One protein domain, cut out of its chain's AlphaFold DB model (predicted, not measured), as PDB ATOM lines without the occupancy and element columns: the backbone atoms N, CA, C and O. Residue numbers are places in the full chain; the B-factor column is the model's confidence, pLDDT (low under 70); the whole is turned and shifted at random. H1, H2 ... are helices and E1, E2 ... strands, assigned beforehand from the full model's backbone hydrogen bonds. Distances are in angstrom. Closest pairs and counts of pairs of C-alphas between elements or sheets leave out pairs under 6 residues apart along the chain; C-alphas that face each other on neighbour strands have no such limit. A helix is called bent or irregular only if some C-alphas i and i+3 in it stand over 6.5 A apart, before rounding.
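This is residues 7 to 176 of the 177 residues of an uncharacterized protein of Streptomyces pini (UniProt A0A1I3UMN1). One long sheet of ten strands curls like part of a barrel round a single helix, H2, which fills its middle; the edge strands E1 and E10 are apart, and the barrel is not closed. Near the end of the printed part residues 162 to 176, of which 162 to 175 belong to helix H3, stick out as an arm, and little H1 only grazes the sheet. The 170 printed residues run E1 to E6, H1, E7 to E10, H2, H3; the sheet has that strand order, E1 to E10, all antiparallel, and the class is mixed, helices and strands. The whole is compact, with a radius of gyration of the C-alphas of 15.8 A, yet elongated, spanning 56 by 34 by 33 A.

Find C-alpha 7 at (145.799, 161.956, 162.219), where E1, residues 7 to 12, begins. Next come E2, residues 16 to 23, 22.8 A long, E3, residues 28 to 33, and E4, residues 36 to 43, 22.4 A. Further on lie E5, residues 62 to 66, E6, residues 69 to 75, H1, residues 82 to 85, and E7, residues 87 to 91. E8 has residues 94 to 100, E9 107 to 112 and E10 115 to 121. At C-alpha 139, (133.777, 172.048, 149.813), H2 starts and runs 20.0 A to residue 152. H3, residues 159 to 175, spans 23.9 A and ends at (155.178, 146.402, 176.176).

Look along the sheet, two meanders, E1 to E6 and E7 to E10, each strand the antiparallel neighbour of the one before. In the hairpin E1 and E2, N 8 and O 20 are 2.9 A apart. E6 is staggered: residues 69 to 71 pair with E5, N 71 and O 64 at 2.9 A, and 72 to 75 with E7, N 74 and O 88 at 2.8 A. In the hairpin E9 and E10, N 108 and O 120 are 2.8 A apart. H2 is on one face of the sheet, two layers; its closest C-alphas to E4 are Ile 36 and Ala 139, 4.8 A, and to E10 Phe 120 and Ala 149, 6.3 A. H3 is only just not on the sheet, with 4 pairs of C-alphas within 10 A, and apart from H2. H3 is irregular, only just, C-alphas 162 and 165 being 6.6 A apart, with a kink of 43 degrees near residue 166. In H2 every O i to N i+4 pair is within hydrogen-bond range, in H3 11 of 13; H1 is too short for one.

The C-alphas farthest apart, of Gly 134 and Ser 176, are 56.5 A apart. The printed part has no cut. The long links are E4 to E5 and E10 to H2; in the latter, residues 130 to 131 pair antiparallel with 118 to 119 of E10. Mean pLDDT of the printed part is 79.3; 54 residues are under 70, among them 45 to 60, 77 to 85 and 153 to 176.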
ATOM      1  N   THR A   7     146.688 160.833 162.528       86.81
ATOM      2  CA  THR A   7     145.799 161.956 162.219       86.81
ATOM      3  C   THR A   7     146.565 163.268 162.261       86.81
ATOM      4  O   THR A   7     147.367 163.505 163.161       86.81
ATOM      5  N   CYS A   8     146.321 164.125 161.276       89.00
ATOM      6  CA  CYS A   8     146.845 165.481 161.209       89.00
ATOM      7  C   CYS A   8     145.688 166.444 160.938       89.00
ATOM      8  O   CYS A   8     144.864 166.168 160.068       89.00
ATOM      9  N   LEU A   9     145.643 167.552 161.676       93.56
ATOM     10  CA  LEU A   9     144.701 168.642 161.446       93.56
ATOM     11  C   LEU A   9     145.379 169.743 160.629       93.56
ATOM     12  O   LEU A   9     146.566 170.030 160.817       93.56
ATOM     13  N   VAL A  10     144.622 170.332 159.712       94.31
ATOM     14  CA  VAL A  10     145.045 171.431 158.850       94.31
ATOM     15  C   VAL A  10     143.973 172.500 158.876       94.31
ATOM     16  O   VAL A  10     142.843 172.219 158.502       94.31
ATOM     17  N   ASP A  11     144.328 173.725 159.237       96.19
ATOM     18  CA  ASP A  11     143.406 174.853 159.126       96.19
ATOM     19  C   ASP A  11     143.448 175.408 157.701       96.19
ATOM     20  O   ASP A  11     144.405 176.072 157.296       96.19
ATOM     21  N   ASP A  12     142.436 175.064 156.903       96.19
ATOM     22  CA  ASP A  12     142.271 175.591 155.554       96.19
ATOM     23  C   ASP A  12     141.634 176.991 155.613       96.19
ATOM     24  O   ASP A  12     140.609 177.170 156.277       96.19
ATOM     25  N   PRO A  13     142.188 177.988 154.899       94.19
ATOM     26  CA  PRO A  13     141.716 179.370 154.977       94.19
ATOM     27  C   PRO A  13     140.287 179.572 154.451       94.19
ATOM     28  O   PRO A  13     139.683 180.603 154.737       94.19
ATOM     29  N   ARG A  14     139.746 178.630 153.668       95.44
ATOM     30  CA  ARG A  14     138.409 178.727 153.068       95.44
ATOM     31  C   ARG A  14     137.409 177.752 153.679       95.44
ATOM     32  O   ARG A  14     136.226 178.071 153.740       95.44
ATOM     33  N   PHE A  15     137.863 176.572 154.097       96.31
ATOM     34  CA  PHE A  15     136.976 175.481 154.521       96.31
ATOM     35  C   PHE A  15     137.120 175.089 155.998       96.31
ATOM     36  O   PHE A  15     136.464 174.147 156.449       96.31
ATOM     37  N   GLY A  16     137.938 175.824 156.757       95.88
ATOM     38  CA  GLY A  16     138.168 175.587 158.177       95.88
ATOM     39  C   GLY A  16     139.048 174.366 158.434       95.88
ATOM     40  O   GLY A  16     139.842 173.953 157.588       95.88
ATOM     41  N   THR A  17     138.932 173.785 159.626       97.00
ATOM     42  CA  THR A  17     139.780 172.663 160.031       97.00
ATOM     43  C   THR A  17     139.443 171.386 159.254       97.00
ATOM     44  O   THR A  17     138.328 170.861 159.307       97.00
ATOM     45  N   VAL A  18     140.455 170.853 158.576       97.00
ATOM     46  CA  VAL A  18     140.446 169.601 157.819       97.00
ATOM     47  C   VAL A  18     141.277 168.555 158.557       97.00
ATOM     48  O   VAL A  18     142.488 168.695 158.733       97.00
ATOM     49  N   GLY A  19     140.627 167.471 158.963       94.88
ATOM     50  CA  GLY A  19     141.254 166.276 159.505       94.88
ATOM     51  C   GLY A  19     141.673 165.313 158.401       94.88
ATOM     52  O   GLY A  19     140.879 164.923 157.546       94.88
ATOM     53  N   VAL A  20     142.934 164.894 158.436       92.25
ATOM     54  CA  VAL A  20     143.500 163.882 157.542       92.25
ATOM     55  C   VAL A  20     143.983 162.707 158.374       92.25
ATOM     56  O   VAL A  20     144.979 162.815 159.091       92.25
ATOM     57  N   THR A  21     143.334 161.559 158.209       90.12
ATOM     58  CA  THR A  21     143.673 160.316 158.901       90.12
ATOM     59  C   THR A  21     144.241 159.299 157.922       90.12
ATOM     60  O   THR A  21     143.618 158.930 156.925       90.12
ATOM     61  N   LEU A  22     145.443 158.817 158.214       84.69
ATOM     62  CA  LEU A  22     146.098 157.731 157.497       84.69
ATOM     63  C   LEU A  22     145.908 156.429 158.265       84.69
ATOM     64  O   LEU A  22     146.160 156.385 159.465       84.69
ATOM     65  N   TYR A  23     145.581 155.351 157.557       82.94
ATOM     66  CA  TYR A  23     145.575 153.991 158.093       82.94
ATOM     67  C   TYR A  23     146.614 153.156 157.330       82.94
ATOM     68  O   TYR A  23     146.268 152.485 156.351       82.94
ATOM     69  N   PRO A  24     147.903 153.193 157.723       71.44
ATOM     70  CA  PRO A  24     148.979 152.568 156.952       71.44
ATOM     71  C   PRO A  24     148.783 151.061 156.753       71.44
ATOM     72  O   PRO A  24     148.959 150.560 155.645       71.44
ATOM     73  N   GLY A  25     148.344 150.350 157.798       69.06
ATOM     74  CA  GLY A  25     148.101 148.905 157.730       69.06
ATOM     75  C   GLY A  25     146.944 148.520 156.802       69.06
ATOM     76  O   GLY A  25     147.023 147.510 156.106       69.06
ATOM     77  N   ALA A  26     145.894 149.347 156.748       72.31
ATOM     78  CA  ALA A  26     144.739 149.141 155.869       72.31
ATOM     79  C   ALA A  26     144.958 149.685 154.446       72.31
ATOM     80  O   ALA A  26     144.181 149.393 153.539       72.31
ATOM     81  N   GLY A  27     146.000 150.496 154.250       79.12
ATOM     82  CA  GLY A  27     146.253 151.208 153.010       79.12
ATOM     83  C   GLY A  27     145.106 152.134 152.615       79.12
ATOM     84  O   GLY A  27     144.633 152.095 151.476       79.12
ATOM     85  N   SER A  28     144.632 152.942 153.566       85.62
ATOM     86  CA  SER A  28     143.573 153.921 153.331       85.62
ATOM     87  C   SER A  28     143.896 155.300 153.899       85.62
ATOM     88  O   SER A  28     144.714 155.459 154.810       85.62
ATOM     89  N   VAL A  29     143.245 156.303 153.321       89.25
ATOM     90  CA  VAL A  29     143.226 157.695 153.773       89.25
ATOM     91  C   VAL A  29     141.776 158.098 153.957       89.25
ATOM     92  O   VAL A  29     140.940 157.775 153.110       89.25
ATOM     93  N   ARG A  30     141.496 158.815 155.039       93.88
ATOM     94  CA  ARG A  30     140.226 159.486 155.292       93.88
ATOM     95  C   ARG A  30     140.489 160.975 155.470       93.88
ATOM     96  O   ARG A  30     141.424 161.349 156.172       93.88
ATOM     97  N   VAL A  31     139.685 161.794 154.811       95.94
ATOM     98  CA  VAL A  31     139.675 163.251 154.945       95.94
ATOM     99  C   VAL A  31     138.282 163.663 155.379       95.94
ATOM    100  O   VAL A  31     137.305 163.182 154.810       95.94
ATOM    101  N   GLU A  32     138.184 164.516 156.386       97.19
ATOM    102  CA  GLU A  32     136.914 165.006 156.919       97.19
ATOM    103  C   GLU A  32     137.088 166.362 157.598       97.19
ATOM    104  O   GLU A  32     138.199 166.758 157.936       97.19
ATOM    105  N   GLY A  33     135.994 167.080 157.795       95.88
ATOM    106  CA  GLY A  33     135.967 168.367 158.478       95.88
ATOM    107  C   GLY A  33     134.543 168.901 158.484       95.88
ATOM    108  O   GLY A  33     133.726 168.467 157.676       95.88
ATOM    109  N   ALA A  34     134.227 169.834 159.377       93.94
ATOM    110  CA  ALA A  34     132.869 170.379 159.467       93.94
ATOM    111  C   ALA A  34     132.432 171.092 158.170       93.94
ATOM    112  O   ALA A  34     131.261 171.056 157.809       93.94
ATOM    113  N   GLY A  35     133.382 171.706 157.454       93.69
ATOM    114  CA  GLY A  35     133.137 172.436 156.209       93.69
ATOM    115  C   GLY A  35     133.281 171.615 154.925       93.69
ATOM    116  O   GLY A  35     133.180 172.194 153.845       93.69
ATOM    117  N   ILE A  36     133.556 170.303 155.002       97.44
ATOM    118  CA  ILE A  36     133.828 169.466 153.823       97.44
ATOM    119  C   ILE A  36     133.196 168.069 153.918       97.44
ATOM    120  O   ILE A  36     133.113 167.498 155.005       97.44
ATOM    121  N   PRO A  37     132.790 167.448 152.794       97.75
ATOM    122  CA  PRO A  37     132.317 166.069 152.819       97.75
ATOM    123  C   PRO A  37     133.447 165.104 153.193       97.75
ATOM    124  O   PRO A  37     134.602 165.285 152.801       97.75
ATOM    125  N   THR A  38     133.108 164.018 153.888       98.19
ATOM    126  CA  THR A  38     134.077 162.954 154.170       98.19
ATOM    127  C   THR A  38     134.504 162.263 152.881       98.19
ATOM    128  O   THR A  38     133.673 161.755 152.130       98.19
ATOM    129  N   VAL A  39     135.809 162.168 152.651       97.81
ATOM    130  CA  VAL A  39     136.392 161.442 151.522       97.81
ATOM    131  C   VAL A  39     137.232 160.290 152.033       97.81
ATOM    132  O   VAL A  39     138.083 160.463 152.904       97.81
ATOM    133  N   THR A  40     137.024 159.102 151.472       95.06
ATOM    134  CA  THR A  40     137.854 157.930 151.770       95.06
ATOM    135  C   THR A  40     138.481 157.405 150.496       95.06
ATOM    136  O   THR A  40     137.784 157.146 149.521       95.06
ATOM    137  N   ILE A  41     139.794 157.186 150.518       91.31
ATOM    138  CA  ILE A  41     140.515 156.432 149.490       91.31
ATOM    139  C   ILE A  41     141.046 155.168 150.147       91.31
ATOM    140  O   ILE A  41     141.726 155.235 151.169       91.31
ATOM    141  N   ARG A  42     140.764 154.006 149.563       87.88
ATOM    142  CA  ARG A  42     141.227 152.714 150.085       87.88
ATOM    143  C   ARG A  42     141.719 151.798 148.985       87.88
ATOM    144  O   ARG A  42     141.237 151.848 147.853       87.88
ATOM    145  N   ARG A  43     142.616 150.888 149.350       81.62
ATOM    146  CA  ARG A  43     142.941 149.722 148.527       81.62
ATOM    147  C   ARG A  43     141.770 148.737 148.531       81.62
ATOM    148  O   ARG A  43     141.148 148.489 149.563       81.62
ATOM    149  N   THR A  44     141.456 148.170 147.375       76.38
ATOM    150  CA  THR A  44     140.499 147.072 147.222       76.38
ATOM    151  C   THR A  44     141.250 145.740 147.084       76.38
ATOM    152  O   THR A  44     142.407 145.685 146.664       76.38
ATOM    153  N   GLY A  45     140.639 144.638 147.525       67.44
ATOM    154  CA  GLY A  45     141.265 143.309 147.481       67.44
ATOM    155  C   GLY A  45     142.357 143.036 148.527       67.44
ATOM    156  O   GLY A  45     143.250 142.246 148.248       67.44
ATOM    157  N   GLY A  46     142.323 143.694 149.694       57.12
ATOM    158  CA  GLY A  46     143.082 143.277 150.889       57.12
ATOM    159  C   GLY A  46     144.609 143.417 150.835       57.12
ATOM    160  O   GLY A  46     145.296 142.973 151.751       57.12
ATOM    161  N   THR A  47     145.171 144.031 149.793       54.44
ATOM    162  CA  THR A  47     146.628 144.210 149.707       54.44
ATOM    163  C   THR A  47     147.108 145.275 150.688       54.44
ATOM    164  O   THR A  47     146.641 146.413 150.647       54.44
ATOM    165  N   ARG A  48     148.085 144.917 151.529       55.38
ATOM    166  CA  ARG A  48     148.743 145.833 152.472       55.38
ATOM    167  C   ARG A  48     149.496 146.941 151.723       55.38
ATOM    168  O   ARG A  48     150.051 146.707 150.647       55.38
ATOM    169  N   GLY A  49     149.503 148.151 152.285       54.84
ATOM    170  CA  GLY A  49     150.370 149.232 151.815       54.84
ATOM    171  C   GLY A  49     151.844 148.857 152.001       54.84
ATOM    172  O   GLY A  49     152.179 148.074 152.887       54.84
ATOM    173  N   ASN A  50     152.740 149.409 151.178       50.09
ATOM    174  CA  ASN A  50     154.160 149.378 151.521       50.09
ATOM    175  C   ASN A  50     154.439 150.588 152.422       50.09
ATOM    176  O   ASN A  50     153.911 151.670 152.174       50.09
ATOM    177  N   GLY A  51     155.237 150.435 153.480       47.97
ATOM    178  CA  GLY A  51     155.453 151.474 154.503       47.97
ATOM    179  C   GLY A  51     156.007 152.820 154.000       47.97
ATOM    180  O   GLY A  51     156.206 153.727 154.799       47.97
ATOM    181  N   ARG A  52     156.247 152.981 152.689       49.44
ATOM    182  CA  ARG A  52     156.686 154.234 152.060       49.44
ATOM    183  C   ARG A  52     155.533 155.062 151.483       49.44
ATOM    184  O   ARG A  52     155.672 156.278 151.411       49.44
ATOM    185  N   VAL A  53     154.412 154.447 151.091       52.19
ATOM    186  CA  VAL A  53     153.215 155.146 150.585       52.19
ATOM    187  C   VAL A  53     151.961 154.410 151.079       52.19
ATOM    188  O   VAL A  53     151.742 153.279 150.643       52.19
ATOM    189  N   PRO A  54     151.105 155.026 151.923       52.06
ATOM    190  CA  PRO A  54     149.959 154.339 152.527       52.06
ATOM    191  C   PRO A  54     149.047 153.663 151.492       52.06
ATOM    192  O   PRO A  54     148.701 152.497 151.634       52.06
ATOM    193  N   VAL A  55     148.714 154.364 150.405       59.78
ATOM    194  CA  VAL A  55     147.806 153.849 149.363       59.78
ATOM    195  C   VAL A  55     148.571 153.307 148.144       59.78
ATOM    196  O   VAL A  55     148.199 152.273 147.589       59.78
ATOM    197  N   GLY A  56     149.705 153.922 147.789       53.06
ATOM    198  CA  GLY A  56     150.586 153.506 146.692       53.06
ATOM    199  C   GLY A  56     150.104 153.948 145.302       53.06
ATOM    200  O   GLY A  56     148.917 154.083 145.040       53.06
ATOM    201  N   THR A  57     151.045 154.150 144.377       51.69
ATOM    202  CA  THR A  57     150.821 154.661 143.005       51.69
ATOM    203  C   THR A  57     150.627 153.569 141.941       51.69
ATOM    204  O   THR A  57     150.565 153.865 140.748       51.69
ATOM    205  N   ARG A  58     150.555 152.284 142.319       51.47
ATOM    206  CA  ARG A  58     150.523 151.177 141.345       51.47
ATOM    207  C   ARG A  58     149.105 150.687 141.058       51.47
ATOM    208  O   ARG A  58     148.591 149.821 141.750       51.47
ATOM    209  N   ARG A  59     148.543 151.252 139.990       53.50
ATOM    210  CA  ARG A  59     147.552 150.769 139.005       53.50
ATOM    211  C   ARG A  59     146.480 149.714 139.291       53.50
ATOM    212  O   ARG A  59     145.668 149.563 138.387       53.50
ATOM    213  N   ARG A  60     146.372 148.991 140.406       59.53
ATOM    214  CA  ARG A  60     145.258 148.035 140.553       59.53
ATOM    215  C   ARG A  60     144.667 148.026 141.953       59.53
ATOM    216  O   ARG A  60     145.375 147.785 142.925       59.53
ATOM    217  N   ARG A  61     143.340 148.223 141.955       72.31
ATOM    218  CA  ARG A  61     142.389 148.093 143.062       72.31
ATOM    219  C   ARG A  61     142.421 149.249 144.068       72.31
ATOM    220  O   ARG A  61     142.860 149.082 145.196       72.31
ATOM    221  N   LEU A  62     141.943 150.424 143.654       84.19
ATOM    222  CA  LEU A  62     141.605 151.528 144.559       84.19
ATOM    223  C   LEU A  62     140.108 151.819 144.463       84.19
ATOM    224  O   LEU A  62     139.530 151.701 143.386       84.19
ATOM    225  N   ALA A  63     139.500 152.201 145.579       89.50
ATOM    226  CA  ALA A  63     138.152 152.750 145.624       89.50
ATOM    227  C   ALA A  63     138.189 154.098 146.335       89.50
ATOM    228  O   ALA A  63     138.925 154.264 147.314       89.50
ATOM    229  N   MET A  64     137.382 155.028 145.837       94.00
ATOM    230  CA  MET A  64     137.179 156.332 146.442       94.00
ATOM    231  C   MET A  64     135.694 156.539 146.714       94.00
ATOM    232  O   MET A  64     134.863 156.168 145.885       94.00
ATOM    233  N   THR A  65     135.380 157.129 147.862       97.25
ATOM    234  CA  THR A  65     134.048 157.658 148.160       97.25
ATOM    235  C   THR A  65     134.137 159.120 148.569       97.25
ATOM    236  O   THR A  65     135.128 159.533 149.176       97.25
ATOM    237  N   VAL A  66     133.108 159.894 148.234       97.62
ATOM    238  CA  VAL A  66     132.945 161.315 148.560       97.62
ATOM    239  C   VAL A  66     131.557 161.481 149.165       97.62
ATOM    240  O   VAL A  66     130.562 161.217 148.502       97.62
ATOM    241  N   GLY A  67     131.477 161.842 150.445       96.50
ATOM    242  CA  GLY A  67     130.204 161.884 151.170       96.50
ATOM    243  C   GLY A  67     129.470 160.535 151.176       96.50
ATOM    244  O   GLY A  67     128.251 160.506 151.132       96.50
ATOM    245  N   GLY A  68     130.208 159.418 151.152       95.44
ATOM    246  CA  GLY A  68     129.647 158.064 151.035       95.44
ATOM    247  C   GLY A  68     129.408 157.587 149.597       95.44
ATOM    248  O   GLY A  68     129.419 156.383 149.357       95.44
ATOM    249  N   GLU A  69     129.317 158.498 148.631       97.12
ATOM    250  CA  GLU A  69     129.052 158.172 147.228       97.12
ATOM    251  C   GLU A  69     130.314 157.727 146.477       97.12
ATOM    252  O   GLU A  69     131.380 158.321 146.671       97.12
ATOM    253  N   PRO A  70     130.238 156.727 145.581       95.75
ATOM    254  CA  PRO A  70     131.380 156.302 144.781       95.75
ATOM    255  C   PRO A  70     131.971 157.423 143.910       95.75
ATOM    256  O   PRO A  70     131.266 158.244 143.320       95.75
ATOM    257  N   ALA A  71     133.296 157.416 143.778       95.62
ATOM    258  CA  ALA A  71     134.032 158.229 142.816       95.62
ATOM    259  C   ALA A  71     135.040 157.362 142.051       95.62
ATOM    260  O   ALA A  71     135.673 156.458 142.609       95.62
ATOM    261  N   VAL A  72     135.211 157.646 140.760       92.81
ATOM    262  CA  VAL A  72     136.174 156.943 139.908       92.81
ATOM    263  C   VAL A  72     137.546 157.563 140.112       92.81
ATOM    264  O   VAL A  72     137.741 158.743 139.846       92.81
ATOM    265  N   LEU A  73     138.516 156.759 140.543       90.19
ATOM    266  CA  LEU A  73     139.881 157.197 140.818       90.19
ATOM    267  C   LEU A  73     140.861 156.553 139.832       90.19
ATOM    268  O   LEU A  73     141.057 155.338 139.836       90.19
ATOM    269  N   SER A  74     141.516 157.386 139.028       87.19
ATOM    270  CA  SER A  74     142.421 156.978 137.952       87.19
ATOM    271  C   SER A  74     143.791 157.645 138.109       87.19
ATOM    272  O   SER A  74     144.011 158.752 137.609       87.19
ATOM    273  N   PRO A  75     144.747 156.996 138.797       83.00
ATOM    274  CA  PRO A  75     146.126 157.466 138.856       83.00
ATOM    275  C   PRO A  75     146.798 157.371 137.482       83.00
ATOM    276  O   PRO A  75     146.667 156.364 136.777       83.00
ATOM    277  N   GLY A  76     147.570 158.393 137.121       74.62
ATOM    278  CA  GLY A  76     148.374 158.409 135.904       74.62
ATOM    279  C   GLY A  76     149.410 157.274 135.848       74.62
ATOM    280  O   GLY A  76     149.715 156.636 136.858       74.62
ATOM    281  N   PRO A  77     149.989 156.997 134.665       65.69
ATOM    282  CA  PRO A  77     150.894 155.866 134.420       65.69
ATOM    283  C   PRO A  77     152.139 155.788 135.319       65.69
ATOM    284  O   PRO A  77     152.777 154.737 135.369       65.69
ATOM    285  N   GLY A  78     152.528 156.865 136.008       59.47
ATOM    286  CA  GLY A  78     153.698 156.861 136.895       59.47
ATOM    287  C   GLY A  78     155.046 156.742 136.164       59.47
ATOM    288  O   GLY A  78     156.085 156.575 136.804       59.47
ATOM    289  N   ARG A  79     155.041 156.832 134.831       53.88
ATOM    290  CA  ARG A  79     156.204 156.843 133.937       53.88
ATOM    291  C   ARG A  79     156.005 157.954 132.901       53.88
ATOM    292  O   ARG A  79     154.876 158.173 132.466       53.88
ATOM    293  N   GLY A  80     157.080 158.640 132.516       57.88
ATOM    294  CA  GLY A  80     157.058 159.707 131.505       57.88
ATOM    295  C   GLY A  80     157.334 161.111 132.069       57.88
ATOM    296  O   GLY A  80     157.958 161.244 133.119       57.88
ATOM    297  N   PRO A  81     156.937 162.193 131.380       59.44
ATOM    298  CA  PRO A  81     156.995 163.557 131.899       59.44
ATOM    299  C   PRO A  81     156.036 163.778 133.077       59.44
ATOM    300  O   PRO A  81     154.943 163.225 133.120       59.44
ATOM    301  N   LEU A  82     156.421 164.659 134.011       64.25
ATOM    302  CA  LEU A  82     155.703 164.921 135.272       64.25
ATOM    303  C   LEU A  82     154.194 165.193 135.102       64.25
ATOM    304  O   LEU A  82     153.398 164.772 135.935       64.25
ATOM    305  N   ARG A  83     153.797 165.837 133.998       60.28
ATOM    306  CA  ARG A  83     152.391 166.115 133.665       60.28
ATOM    307  C   ARG A  83     151.533 164.847 133.517       60.28
ATOM    308  O   ARG A  83     150.334 164.899 133.736       60.28
ATOM    309  N   TRP A  84     152.142 163.703 133.199       63.47
ATOM    310  CA  TRP A  84     151.469 162.403 133.082       63.47
ATOM    311  C   TRP A  84     151.352 161.660 134.421       63.47
ATOM    312  O   TRP A  84     150.776 160.581 134.479       63.47
ATOM    313  N   TYR A  85     151.865 162.225 135.518       67.88
ATOM    314  CA  TYR A  85     151.710 161.675 136.872       67.88
ATOM    315  C   TYR A  85     150.445 162.191 137.568       67.88
ATOM    316  O   TYR A  85     150.314 162.032 138.780       67.88
ATOM    317  N   GLY A  86     149.548 162.849 136.829       80.94
ATOM    318  CA  GLY A  86     148.313 163.379 137.383       80.94
ATOM    319  C   GLY A  86     147.406 162.281 137.936       80.94
ATOM    320  O   GLY A  86     147.393 161.159 137.436       80.94
ATOM    321  N   VAL A  87     146.648 162.610 138.972       88.06
ATOM    322  CA  VAL A  87     145.561 161.778 139.486       88.06
ATOM    323  C   VAL A  87     144.263 162.371 138.977       88.06
ATOM    324  O   VAL A  87     144.012 163.555 139.194       88.06
ATOM    325  N   ARG A  88     143.461 161.555 138.298       91.81
ATOM    326  CA  ARG A  88     142.116 161.928 137.872       91.81
ATOM    327  C   ARG A  88     141.101 161.351 138.852       91.81
ATOM    328  O   ARG A  88     141.183 160.164 139.172       91.81
ATOM    329  N   VAL A  89     140.161 162.168 139.306       94.25
ATOM    330  CA  VAL A  89     138.985 161.744 140.073       94.25
ATOM    331  C   VAL A  89     137.753 162.195 139.308       94.25
ATOM    332  O   VAL A  89     137.692 163.347 138.910       94.25
ATOM    333  N   VAL A  90     136.782 161.311 139.106       96.38
ATOM    334  CA  VAL A  90     135.474 161.683 138.556       96.38
ATOM    335  C   VAL A  90     134.414 161.400 139.607       96.38
ATOM    336  O   VAL A  90     134.291 160.262 140.069       96.38
ATOM    337  N   HIS A  91     133.663 162.424 139.996       97.25
ATOM    338  CA  HIS A  91     132.597 162.319 140.989       97.25
ATOM    339  C   HIS A  91     131.386 163.132 140.534       97.25
ATOM    340  O   HIS A  91     131.525 164.314 140.237       97.25
ATOM    341  N   ARG A  92     130.210 162.491 140.454       95.62
ATOM    342  CA  ARG A  92     128.958 163.111 139.972       95.62
ATOM    343  C   ARG A  92     129.125 163.883 138.650       95.62
ATOM    344  O   ARG A  92     128.601 164.974 138.487       95.62
ATOM    345  N   GLY A  93     129.890 163.316 137.715       95.12
ATOM    346  CA  GLY A  93     130.156 163.913 136.400       95.12
ATOM    347  C   GLY A  93     131.265 164.971 136.364       95.12
ATOM    348  O   GLY A  93     131.731 165.289 135.278       95.12
ATOM    349  N   VAL A  94     131.740 165.449 137.517       97.12
ATOM    350  CA  VAL A  94     132.799 166.465 137.619       97.12
ATOM    351  C   VAL A  94     134.184 165.820 137.534       97.12
ATOM    352  O   VAL A  94     134.462 164.854 138.257       97.12
ATOM    353  N   ASP A  95     135.059 166.354 136.677       96.62
ATOM    354  CA  ASP A  95     136.439 165.896 136.487       96.62
ATOM    355  C   ASP A  95     137.416 166.690 137.351       96.62
ATOM    356  O   ASP A  95     137.645 167.877 137.142       96.62
ATOM    357  N   TYR A  96     138.067 166.019 138.290       95.94
ATOM    358  CA  TYR A  96     139.162 166.589 139.056       95.94
ATOM    359  C   TYR A  96     140.489 166.048 138.563       95.94
ATOM    360  O   TYR A  96     140.691 164.833 138.458       95.94
ATOM    361  N   ARG A  97     141.458 166.944 138.388       93.56
ATOM    362  CA  ARG A  97     142.827 166.578 138.034       93.56
ATOM    363  C   ARG A  97     143.823 167.176 139.009       93.56
ATOM    364  O   ARG A  97     144.028 168.386 139.046       93.56
ATOM    365  N   LEU A  98     144.508 166.304 139.746       91.31
ATOM    366  CA  LEU A  98     145.629 166.675 140.599       91.31
ATOM    367  C   LEU A  98     146.951 166.397 139.874       91.31
ATOM    368  O   LEU A  98     147.365 165.246 139.759       91.31
ATOM    369  N   THR A  99     147.644 167.438 139.417       88.00
ATOM    370  CA  THR A  99     148.884 167.308 138.630       88.00
ATOM    371  C   THR A  99     150.109 167.763 139.426       88.00
ATOM    372  O   THR A  99     150.149 168.920 139.851       88.00
ATOM    373  N   PRO A 100     151.149 166.926 139.601       83.44
ATOM    374  CA  PRO A 100     152.381 167.352 140.260       83.44
ATOM    375  C   PRO A 100     153.079 168.499 139.510       83.44
ATOM    376  O   PRO A 100     153.217 168.470 138.285       83.44
ATOM    377  N   ARG A 101     153.577 169.498 140.244       80.00
ATOM    378  CA  ARG A 101     154.320 170.649 139.703       80.00
ATOM    379  C   ARG A 101     155.832 170.425 139.824       80.00
ATOM    380  O   ARG A 101     156.320 169.822 140.779       80.00
ATOM    381  N   ARG A 102     156.600 170.928 138.847       67.31
ATOM    382  CA  ARG A 102     158.080 170.907 138.895       67.31
ATOM    383  C   ARG A 102     158.640 171.967 139.844       67.31
ATOM    384  O   ARG A 102     159.648 171.720 140.507       67.31
ATOM    385  N   ARG A 103     158.012 173.144 139.868       68.81
ATOM    386  CA  ARG A 103     158.411 174.310 140.658       68.81
ATOM    387  C   ARG A 103     157.154 174.983 141.243       68.81
ATOM    388  O   ARG A 103     156.190 175.144 140.495       68.81
ATOM    389  N   PRO A 104     157.179 175.354 142.533       68.00
ATOM    390  CA  PRO A 104     158.108 174.822 143.533       68.00
ATOM    391  C   PRO A 104     157.890 173.301 143.702       68.00
ATOM    392  O   PRO A 104     156.826 172.764 143.389       68.00
ATOM    393  N   ARG A 105     158.939 172.574 144.110       71.38
ATOM    394  CA  ARG A 105     158.849 171.117 144.311       71.38
ATOM    395  C   ARG A 105     157.899 170.809 145.475       71.38
ATOM    396  O   ARG A 105     157.770 171.614 146.386       71.38
ATOM    397  N   GLY A 106     157.272 169.632 145.457       74.50
ATOM    398  CA  GLY A 106     156.386 169.195 146.545       74.50
ATOM    399  C   GLY A 106     154.984 169.809 146.507       74.50
ATOM    400  O   GLY A 106     154.261 169.713 147.494       74.50
ATOM    401  N   ARG A 107     154.599 170.422 145.381       84.88
ATOM    402  CA  ARG A 107     153.244 170.921 145.133       84.88
ATOM    403  C   ARG A 107     152.554 170.152 144.019       84.88
ATOM    404  O   ARG A 107     153.196 169.688 143.071       84.88
ATOM    405  N   SER A 108     151.235 170.104 144.097       88.56
ATOM    406  CA  SER A 108     150.359 169.633 143.034       88.56
ATOM    407  C   SER A 108     149.281 170.675 142.756       88.56
ATOM    408  O   SER A 108     148.782 171.306 143.678       88.56
ATOM    409  N   SER A 109     148.938 170.868 141.485       92.12
ATOM    410  CA  SER A 109     147.828 171.725 141.064       92.12
ATOM    411  C   SER A 109     146.546 170.916 141.054       92.12
ATOM    412  O   SER A 109     146.549 169.841 140.456       92.12
ATOM    413  N   LEU A 110     145.475 171.442 141.638       95.38
ATOM    414  CA  LEU A 110     144.125 170.925 141.447       95.38
ATOM    415  C   LEU A 110     143.426 171.728 140.347       95.38
ATOM    416  O   LEU A 110     143.489 172.961 140.334       95.38
ATOM    417  N   ALA A 111     142.762 171.019 139.444       96.06
ATOM    418  CA  ALA A 111     141.809 171.576 138.500       96.06
ATOM    419  C   ALA A 111     140.488 170.808 138.579       96.06
ATOM    420  O   ALA A 111     140.509 169.611 138.876       96.06
ATOM    421  N   ARG A 112     139.388 171.506 138.301       96.81
ATOM    422  CA  ARG A 112     138.031 170.980 138.151       96.81
ATOM    423  C   ARG A 112     137.535 171.327 136.755       96.81
ATOM    424  O   ARG A 112     137.535 172.506 136.417       96.81
ATOM    425  N   ASP A 113     137.188 170.328 135.952       95.56
ATOM    426  CA  ASP A 113     136.811 170.471 134.540       95.56
ATOM    427  C   ASP A 113     137.812 171.362 133.783       95.56
ATOM    428  O   ASP A 113     137.475 172.366 133.162       95.56
ATOM    429  N   ASP A 114     139.099 171.040 133.962       92.56
ATOM    430  CA  ASP A 114     140.266 171.781 133.464       92.56
ATOM    431  C   ASP A 114     140.421 173.237 133.973       92.56
ATOM    432  O   ASP A 114     141.455 173.868 133.731       92.56
ATOM    433  N   ARG A 115     139.494 173.754 134.792       95.56
ATOM    434  CA  ARG A 115     139.628 175.047 135.478       95.56
ATOM    435  C   ARG A 115     140.532 174.917 136.712       95.56
ATOM    436  O   ARG A 115     140.222 174.157 137.630       95.56
ATOM    437  N   PRO A 116     141.650 175.658 136.799       95.62
ATOM    438  CA  PRO A 116     142.561 175.569 137.937       95.62
ATOM    439  C   PRO A 116     141.941 176.183 139.198       95.62
ATOM    440  O   PRO A 116     141.543 177.346 139.186       95.62
ATOM    441  N   LEU A 117     141.942 175.429 140.299       96.88
ATOM    442  CA  LEU A 117     141.355 175.850 141.576       96.88
ATOM    443  C   LEU A 117     142.393 176.286 142.606       96.88
ATOM    444  O   LEU A 117     142.172 177.235 143.351       96.88
ATOM    445  N   GLY A 118     143.536 175.602 142.653       95.19
ATOM    446  CA  GLY A 118     144.530 175.855 143.689       95.19
ATOM    447  C   GLY A 118     145.680 174.863 143.699       95.19
ATOM    448  O   GLY A 118     145.843 174.042 142.787       95.19
ATOM    449  N   HIS A 119     146.488 174.951 144.749       94.75
ATOM    450  CA  HIS A 119     147.649 174.105 144.967       94.75
ATOM    451  C   HIS A 119     147.592 173.405 146.319       94.75
ATOM    452  O   HIS A 119     147.223 173.987 147.333       94.75
ATOM    453  N   PHE A 120     148.047 172.157 146.318       92.81
ATOM    454  CA  PHE A 120     148.146 171.316 147.500       92.81
ATOM    455  C   PHE A 120     149.586 170.878 147.705       92.81
ATOM    456  O   PHE A 120     150.310 170.587 146.744       92.81
ATOM    457  N   ARG A 121     149.988 170.770 148.969       86.25
ATOM    458  CA  ARG A 121     151.275 170.183 149.326       86.25
ATOM    459  C   ARG A 121     151.207 168.664 149.206       86.25
ATOM    460  O   ARG A 121     150.266 168.028 149.666       86.25
ATOM    461  N   SER A 122     152.214 168.083 148.569       74.31
ATOM    462  CA  SER A 122     152.272 166.658 148.228       74.31
ATOM    463  C   SER A 122     153.616 166.023 148.598       74.31
ATOM    464  O   SER A 122     154.010 165.002 148.040       74.31
ATOM    465  N   ASP A 123     154.336 166.621 149.551       71.62
ATOM    466  CA  ASP A 123     155.639 166.169 150.064       71.62
ATOM    467  C   ASP A 123     155.547 165.275 151.316       71.62
ATOM    468  O   ASP A 123     156.563 164.898 151.905       71.62
ATOM    469  N   GLY A 124     154.323 164.914 151.706       64.50
ATOM    470  CA  GLY A 124     154.061 163.970 152.779       64.50
ATOM    471  C   GLY A 124     153.730 164.586 154.133       64.50
ATOM    472  O   GLY A 124     153.770 163.854 155.111       64.50
ATOM    473  N   ARG A 125     153.381 165.874 154.226       74.81
ATOM    474  CA  ARG A 125     152.588 166.412 155.348       74.81
ATOM    475  C   ARG A 125     151.454 167.269 154.778       74.81
ATOM    476  O   ARG A 125     151.751 168.141 153.957       74.81
ATOM    477  N   PRO A 126     150.194 167.033 155.180       82.81
ATOM    478  CA  PRO A 126     149.096 167.933 154.854       82.81
ATOM    479  C   PRO A 126     149.429 169.374 155.272       82.81
ATOM    480  O   PRO A 126     150.063 169.604 156.302       82.81
ATOM    481  N   ALA A 127     149.047 170.339 154.447       89.25
ATOM    482  CA  ALA A 127     149.214 171.764 154.711       89.25
ATOM    483  C   ALA A 127     148.014 172.517 154.119       89.25
ATOM    484  O   ALA A 127     147.349 171.947 153.247       89.25
ATOM    485  N   PRO A 128     147.730 173.751 154.571       93.69
ATOM    486  CA  PRO A 128     146.622 174.543 154.042       93.69
ATOM    487  C   PRO A 128     146.691 174.638 152.516       93.69
ATOM    488  O   PRO A 128     147.788 174.764 151.955       93.69
ATOM    489  N   ALA A 129     145.550 174.507 151.838       95.00
ATOM    490  CA  ALA A 129     145.515 174.628 150.393       95.00
ATOM    491  C   ALA A 129     145.655 176.100 149.991       95.00
ATOM    492  O   ALA A 129     145.134 177.009 150.634       95.00
ATOM    493  N   GLU A 130     146.375 176.330 148.900       95.62
ATOM    494  CA  GLU A 130     146.503 177.657 148.304       95.62
ATOM    495  C   GLU A 130     145.485 177.780 147.180       95.62
ATOM    496  O   GLU A 130     145.716 177.324 146.053       95.62
ATOM    497  N   TRP A 131     144.342 178.364 147.509       96.56
ATOM    498  CA  TRP A 131     143.256 178.610 146.572       96.56
ATOM    499  C   TRP A 131     143.577 179.791 145.658       96.56
ATOM    500  O   TRP A 131     144.223 180.753 146.064       96.56
ATOM    501  N   ARG A 132     143.133 179.716 144.403       94.88
ATOM    502  CA  ARG A 132     143.183 180.857 143.487       94.88
ATOM    503  C   ARG A 132     141.987 181.771 143.740       94.88
ATOM    504  O   ARG A 132     140.854 181.293 143.845       94.88
ATOM    505  N   ASP A 133     142.234 183.073 143.750       91.00
ATOM    506  CA  ASP A 133     141.175 184.076 143.868       91.00
ATOM    507  C   ASP A 133     140.158 183.935 142.731       91.00
ATOM    508  O   ASP A 133     140.510 183.650 141.583       91.00
ATOM    509  N   GLY A 134     138.872 184.067 143.063       90.75
ATOM    510  CA  GLY A 134     137.781 183.954 142.088       90.75
ATOM    511  C   GLY A 134     137.626 182.572 141.432       90.75
ATOM    512  O   GLY A 134     136.842 182.420 140.493       90.75
ATOM    513  N   ALA A 135     138.332 181.534 141.894       90.62
ATOM    514  CA  ALA A 135     138.240 180.203 141.288       90.62
ATOM    515  C   ALA A 135     136.913 179.479 141.557       90.62
ATOM    516  O   ALA A 135     136.619 178.501 140.878       90.62
ATOM    517  N   GLY A 136     136.116 179.963 142.517       93.81
ATOM    518  CA  GLY A 136     134.834 179.350 142.868       93.81
ATOM    519  C   GLY A 136     134.977 177.974 143.520       93.81
ATOM    520  O   GLY A 136     134.142 177.118 143.277       93.81
ATOM    521  N   ALA A 137     136.036 177.755 144.313       95.81
ATOM    522  CA  ALA A 137     136.270 176.468 144.962       95.81
ATOM    523  C   ALA A 137     135.130 176.084 145.925       95.81
ATOM    524  O   ALA A 137     134.674 176.881 146.747       95.81
ATOM    525  N   GLU A 138     134.703 174.837 145.866       97.19
ATOM    526  CA  GLU A 138     133.650 174.265 146.695       97.19
ATOM    527  C   GLU A 138     134.217 173.283 147.724       97.19
ATOM    528  O   GLU A 138     135.341 172.793 147.613       97.19
ATOM    529  N   ALA A 139     133.407 172.959 148.732       97.25
ATOM    530  CA  ALA A 139     133.777 172.048 149.813       97.25
ATOM    531  C   ALA A 139     134.248 170.670 149.304       97.25
ATOM    532  O   ALA A 139     135.197 170.081 149.831       97.25
ATOM    533  N   VAL A 140     133.613 170.163 148.242       97.56
ATOM    534  CA  VAL A 140     134.008 168.909 147.588       97.56
ATOM    535  C   VAL A 140     135.393 169.002 146.944       97.56
ATOM    536  O   VAL A 140     136.163 168.044 147.029       97.56
ATOM    537  N   ASP A 141     135.758 170.160 146.387       97.44
ATOM    538  CA  ASP A 141     137.063 170.380 145.762       97.44
ATOM    539  C   ASP A 141     138.185 170.246 146.797       97.44
ATOM    540  O   ASP A 141     139.210 169.607 146.540       97.44
ATOM    541  N   ALA A 142     137.976 170.809 147.991       97.06
ATOM    542  CA  ALA A 142     138.901 170.689 149.113       97.06
ATOM    543  C   ALA A 142     139.050 169.236 149.557       97.06
ATOM    544  O   ALA A 142     140.169 168.721 149.613       97.06
ATOM    545  N   ALA A 143     137.933 168.550 149.804       97.06
ATOM    546  CA  ALA A 143     137.951 167.165 150.254       97.06
ATOM    547  C   ALA A 143     138.682 166.242 149.261       97.06
ATOM    548  O   ALA A 143     139.551 165.453 149.651       97.06
ATOM    549  N   VAL A 144     138.380 166.377 147.964       96.31
ATOM    550  CA  VAL A 144     139.028 165.622 146.880       96.31
ATOM    551  C   VAL A 144     140.511 165.982 146.772       96.31
ATOM    552  O   VAL A 144     141.356 165.085 146.691       96.31
ATOM    553  N   GLY A 145     140.843 167.273 146.799       94.88
ATOM    554  CA  GLY A 145     142.210 167.774 146.682       94.88
ATOM    555  C   GLY A 145     143.120 167.273 147.801       94.88
ATOM    556  O   GLY A 145     144.183 166.711 147.522       94.88
ATOM    557  N   TYR A 146     142.677 167.387 149.056       94.31
ATOM    558  CA  TYR A 146     143.398 166.871 150.220       94.31
ATOM    559  C   TYR A 146     143.586 165.358 150.147       94.31
ATOM    560  O   TYR A 146     144.709 164.867 150.295       94.31
ATOM    561  N   ALA A 147     142.516 164.610 149.864       93.00
ATOM    562  CA  ALA A 147     142.585 163.156 149.801       93.00
ATOM    563  C   ALA A 147     143.558 162.687 148.715       93.00
ATOM    564  O   ALA A 147     144.411 161.834 148.973       93.00
ATOM    565  N   ALA A 148     143.489 163.274 147.517       90.38
ATOM    566  CA  ALA A 148     144.377 162.932 146.415       90.38
ATOM    567  C   ALA A 148     145.833 163.349 146.692       90.38
ATOM    568  O   ALA A 148     146.754 162.564 146.443       90.38
ATOM    569  N   ALA A 149     146.067 164.547 147.234       88.75
ATOM    570  CA  ALA A 149     147.415 165.040 147.529       88.75
ATOM    571  C   ALA A 149     148.127 164.173 148.567       88.75
ATOM    572  O   ALA A 149     149.315 163.876 148.424       88.75
ATOM    573  N   VAL A 150     147.384 163.712 149.570       86.00
ATOM    574  CA  VAL A 150     147.889 162.808 150.598       86.00
ATOM    575  C   VAL A 150     148.071 161.407 150.017       86.00
ATOM    576  O   VAL A 150     149.172 160.866 150.050       86.00
ATOM    577  N   ALA A 151     147.048 160.814 149.403       82.81
ATOM    578  CA  ALA A 151     147.134 159.441 148.901       82.81
ATOM    579  C   ALA A 151     148.246 159.237 147.850       82.81
ATOM    580  O   ALA A 151     148.880 158.178 147.832       82.81
ATOM    581  N   PHE A 152     148.519 160.249 147.017       79.19
ATOM    582  CA  PHE A 152     149.412 160.140 145.855       79.19
ATOM    583  C   PHE A 152     150.638 161.062 145.875       79.19
ATOM    584  O   PHE A 152     151.385 161.101 144.894       79.19
ATOM    585  N   GLY A 153     150.878 161.792 146.965       68.31
ATOM    586  CA  GLY A 153     152.051 162.654 147.095       68.31
ATOM    587  C   GLY A 153     153.386 161.916 146.936       68.31
ATOM    588  O   GLY A 153     153.485 160.697 147.082       68.31
ATOM    589  N   ARG A 154     154.458 162.654 146.624       59.22
ATOM    590  CA  ARG A 154     155.827 162.120 146.638       59.22
ATOM    591  C   ARG A 154     156.313 162.041 148.083       59.22
ATOM    592  O   ARG A 154     157.014 162.922 148.570       59.22
ATOM    593  N   TRP A 155     155.963 160.951 148.746       51.66
ATOM    594  CA  TRP A 155     156.465 160.618 150.072       51.66
ATOM    595  C   TRP A 155     157.962 160.281 149.986       51.66
ATOM    596  O   TRP A 155     158.336 159.250 149.430       51.66
ATOM    597  N   LYS A 156     158.842 161.154 150.502       42.09
ATOM    598  CA  LYS A 156     160.252 160.778 150.735       42.09
ATOM    599  C   LYS A 156     160.385 159.886 151.973       42.09
ATOM    600  O   LYS A 156     161.125 158.917 151.924       42.09
ATOM    601  N   LEU A 157     159.596 160.178 153.007       41.06
ATOM    602  CA  LEU A 157     159.227 159.345 154.157       41.06
ATOM    603  C   LEU A 157     157.900 159.924 154.687       41.06
ATOM    604  O   LEU A 157     157.783 161.159 154.723       41.06
ATOM    605  N   PRO A 158     156.906 159.107 155.076       53.66
ATOM    606  CA  PRO A 158     155.695 159.611 155.709       53.66
ATOM    607  C   PRO A 158     155.986 160.469 156.935       53.66
ATOM    608  O   PRO A 158     156.922 160.179 157.673       53.66
ATOM    609  N   TRP A 159     155.199 161.525 157.171       55.72
ATOM    610  CA  TRP A 159     155.357 162.340 158.379       55.72
ATOM    611  C   TRP A 159     155.290 161.472 159.647       55.72
ATOM    612  O   TRP A 159     156.142 161.623 160.510       55.72
ATOM    613  N   TRP A 160     154.393 160.479 159.706       54.22
ATOM    614  CA  TRP A 160     154.328 159.514 160.810       54.22
ATOM    615  C   TRP A 160     155.584 158.646 160.940       54.22
ATOM    616  O   TRP A 160     155.911 158.251 162.046       54.22
ATOM    617  N   ALA A 161     156.330 158.381 159.861       54.03
ATOM    618  CA  ALA A 161     157.580 157.621 159.935       54.03
ATOM    619  C   ALA A 161     158.711 158.434 160.585       54.03
ATOM    620  O   ALA A 161     159.590 157.857 161.206       54.03
ATOM    621  N   ARG A 162     158.659 159.774 160.514       51.19
ATOM    622  CA  ARG A 162     159.610 160.652 161.223       51.19
ATOM    623  C   ARG A 162     159.308 160.799 162.719       51.19
ATOM    624  O   ARG A 162     160.197 161.156 163.473       51.19
ATOM    625  N   TRP A 163     158.072 160.529 163.141       49.69
ATOM    626  CA  TRP A 163     157.672 160.490 164.558       49.69
ATOM    627  C   TRP A 163     157.614 159.057 165.117       49.69
ATOM    628  O   TRP A 163     157.641 158.850 166.327       49.69
ATOM    629  N   GLY A 164     157.554 158.068 164.223       46.75
ATOM    630  CA  GLY A 164     157.359 156.655 164.512       46.75
ATOM    631  C   GLY A 164     158.573 155.963 165.114       46.75
ATOM    632  O   GLY A 164     158.358 155.034 165.867       46.75
ATOM    633  N   GLU A 165     159.810 156.410 164.880       45.38
ATOM    634  CA  GLU A 165     160.963 155.864 165.622       45.38
ATOM    635  C   GLU A 165     160.872 156.191 167.120       45.38
ATOM    636  O   GLU A 165     161.135 155.339 167.962       45.38
ATOM    637  N   ARG A 166     160.388 157.388 167.473       43.56
ATOM    638  CA  ARG A 166     160.166 157.771 168.876       43.56
ATOM    639  C   ARG A 166     158.959 157.064 169.496       43.56
ATOM    640  O   ARG A 166     159.038 156.626 170.635       43.56
ATOM    641  N   LEU A 167     157.860 156.932 168.752       48.56
ATOM    642  CA  LEU A 167     156.636 156.273 169.231       48.56
ATOM    643  C   LEU A 167     156.732 154.737 169.249       48.56
ATOM    644  O   LEU A 167     156.141 154.130 170.132       48.56
ATOM    645  N   TRP A 168     157.485 154.098 168.343       47.94
ATOM    646  CA  TRP A 168     157.753 152.654 168.417       47.94
ATOM    647  C   TRP A 168     158.708 152.296 169.551       47.94
ATOM    648  O   TRP A 168     158.475 151.275 170.184       47.94
ATOM    649  N   ASN A 169     159.722 153.117 169.847       50.78
ATOM    650  CA  ASN A 169     160.580 152.881 171.012       50.78
ATOM    651  C   ASN A 169     159.788 153.034 172.320       50.78
ATOM    652  O   ASN A 169     159.859 152.154 173.165       50.78
ATOM    653  N   LEU A 170     158.932 154.057 172.437       42.84
ATOM    654  CA  LEU A 170     158.074 154.244 173.618       42.84
ATOM    655  C   LEU A 170     157.007 153.147 173.785       42.84
ATOM    656  O   LEU A 170     156.753 152.704 174.899       42.84
ATOM    657  N   VAL A 171     156.375 152.686 172.699       51.59
ATOM    658  CA  VAL A 171     155.403 151.575 172.756       51.59
ATOM    659  C   VAL A 171     156.107 150.220 172.922       51.59
ATOM    660  O   VAL A 171     155.540 149.311 173.518       51.59
ATOM    661  N   GLY A 172     157.344 150.082 172.437       47.12
ATOM    662  CA  GLY A 172     158.196 148.916 172.667       47.12
ATOM    663  C   GLY A 172     158.670 148.806 174.117       47.12
ATOM    664  O   GLY A 172     158.636 147.712 174.669       47.12
ATOM    665  N   GLU A 173     159.025 149.924 174.758       43.41
ATOM    666  CA  GLU A 173     159.381 149.987 176.184       43.41
ATOM    667  C   GLU A 173     158.172 149.720 177.094       43.41
ATOM    668  O   GLU A 173     158.295 148.977 178.059       43.41
ATOM    669  N   LEU A 174     156.981 150.230 176.754       42.06
ATOM    670  CA  LEU A 174     155.739 149.991 177.514       42.06
ATOM    671  C   LEU A 174     155.157 148.573 177.375       42.06
ATOM    672  O   LEU A 174     154.277 148.206 178.146       42.06
ATOM    673  N   LEU A 175     155.593 147.799 176.378       41.50
ATOM    674  CA  LEU A 175     155.178 146.402 176.176       41.50
ATOM    675  C   LEU A 175     156.280 145.390 176.532       41.50
ATOM    676  O   LEU A 175     156.029 144.187 176.465       41.50
ATOM    677  N   SER A 176     157.477 145.864 176.892       48.56
ATOM    678  CA  SER A 176     158.613 145.041 177.338       48.56
ATOM    679  C   SER A 176     158.990 145.292 178.807       48.56
ATOM    680  O   SER A 176     160.019 144.784 179.254       48.56
TER     681      SER A 176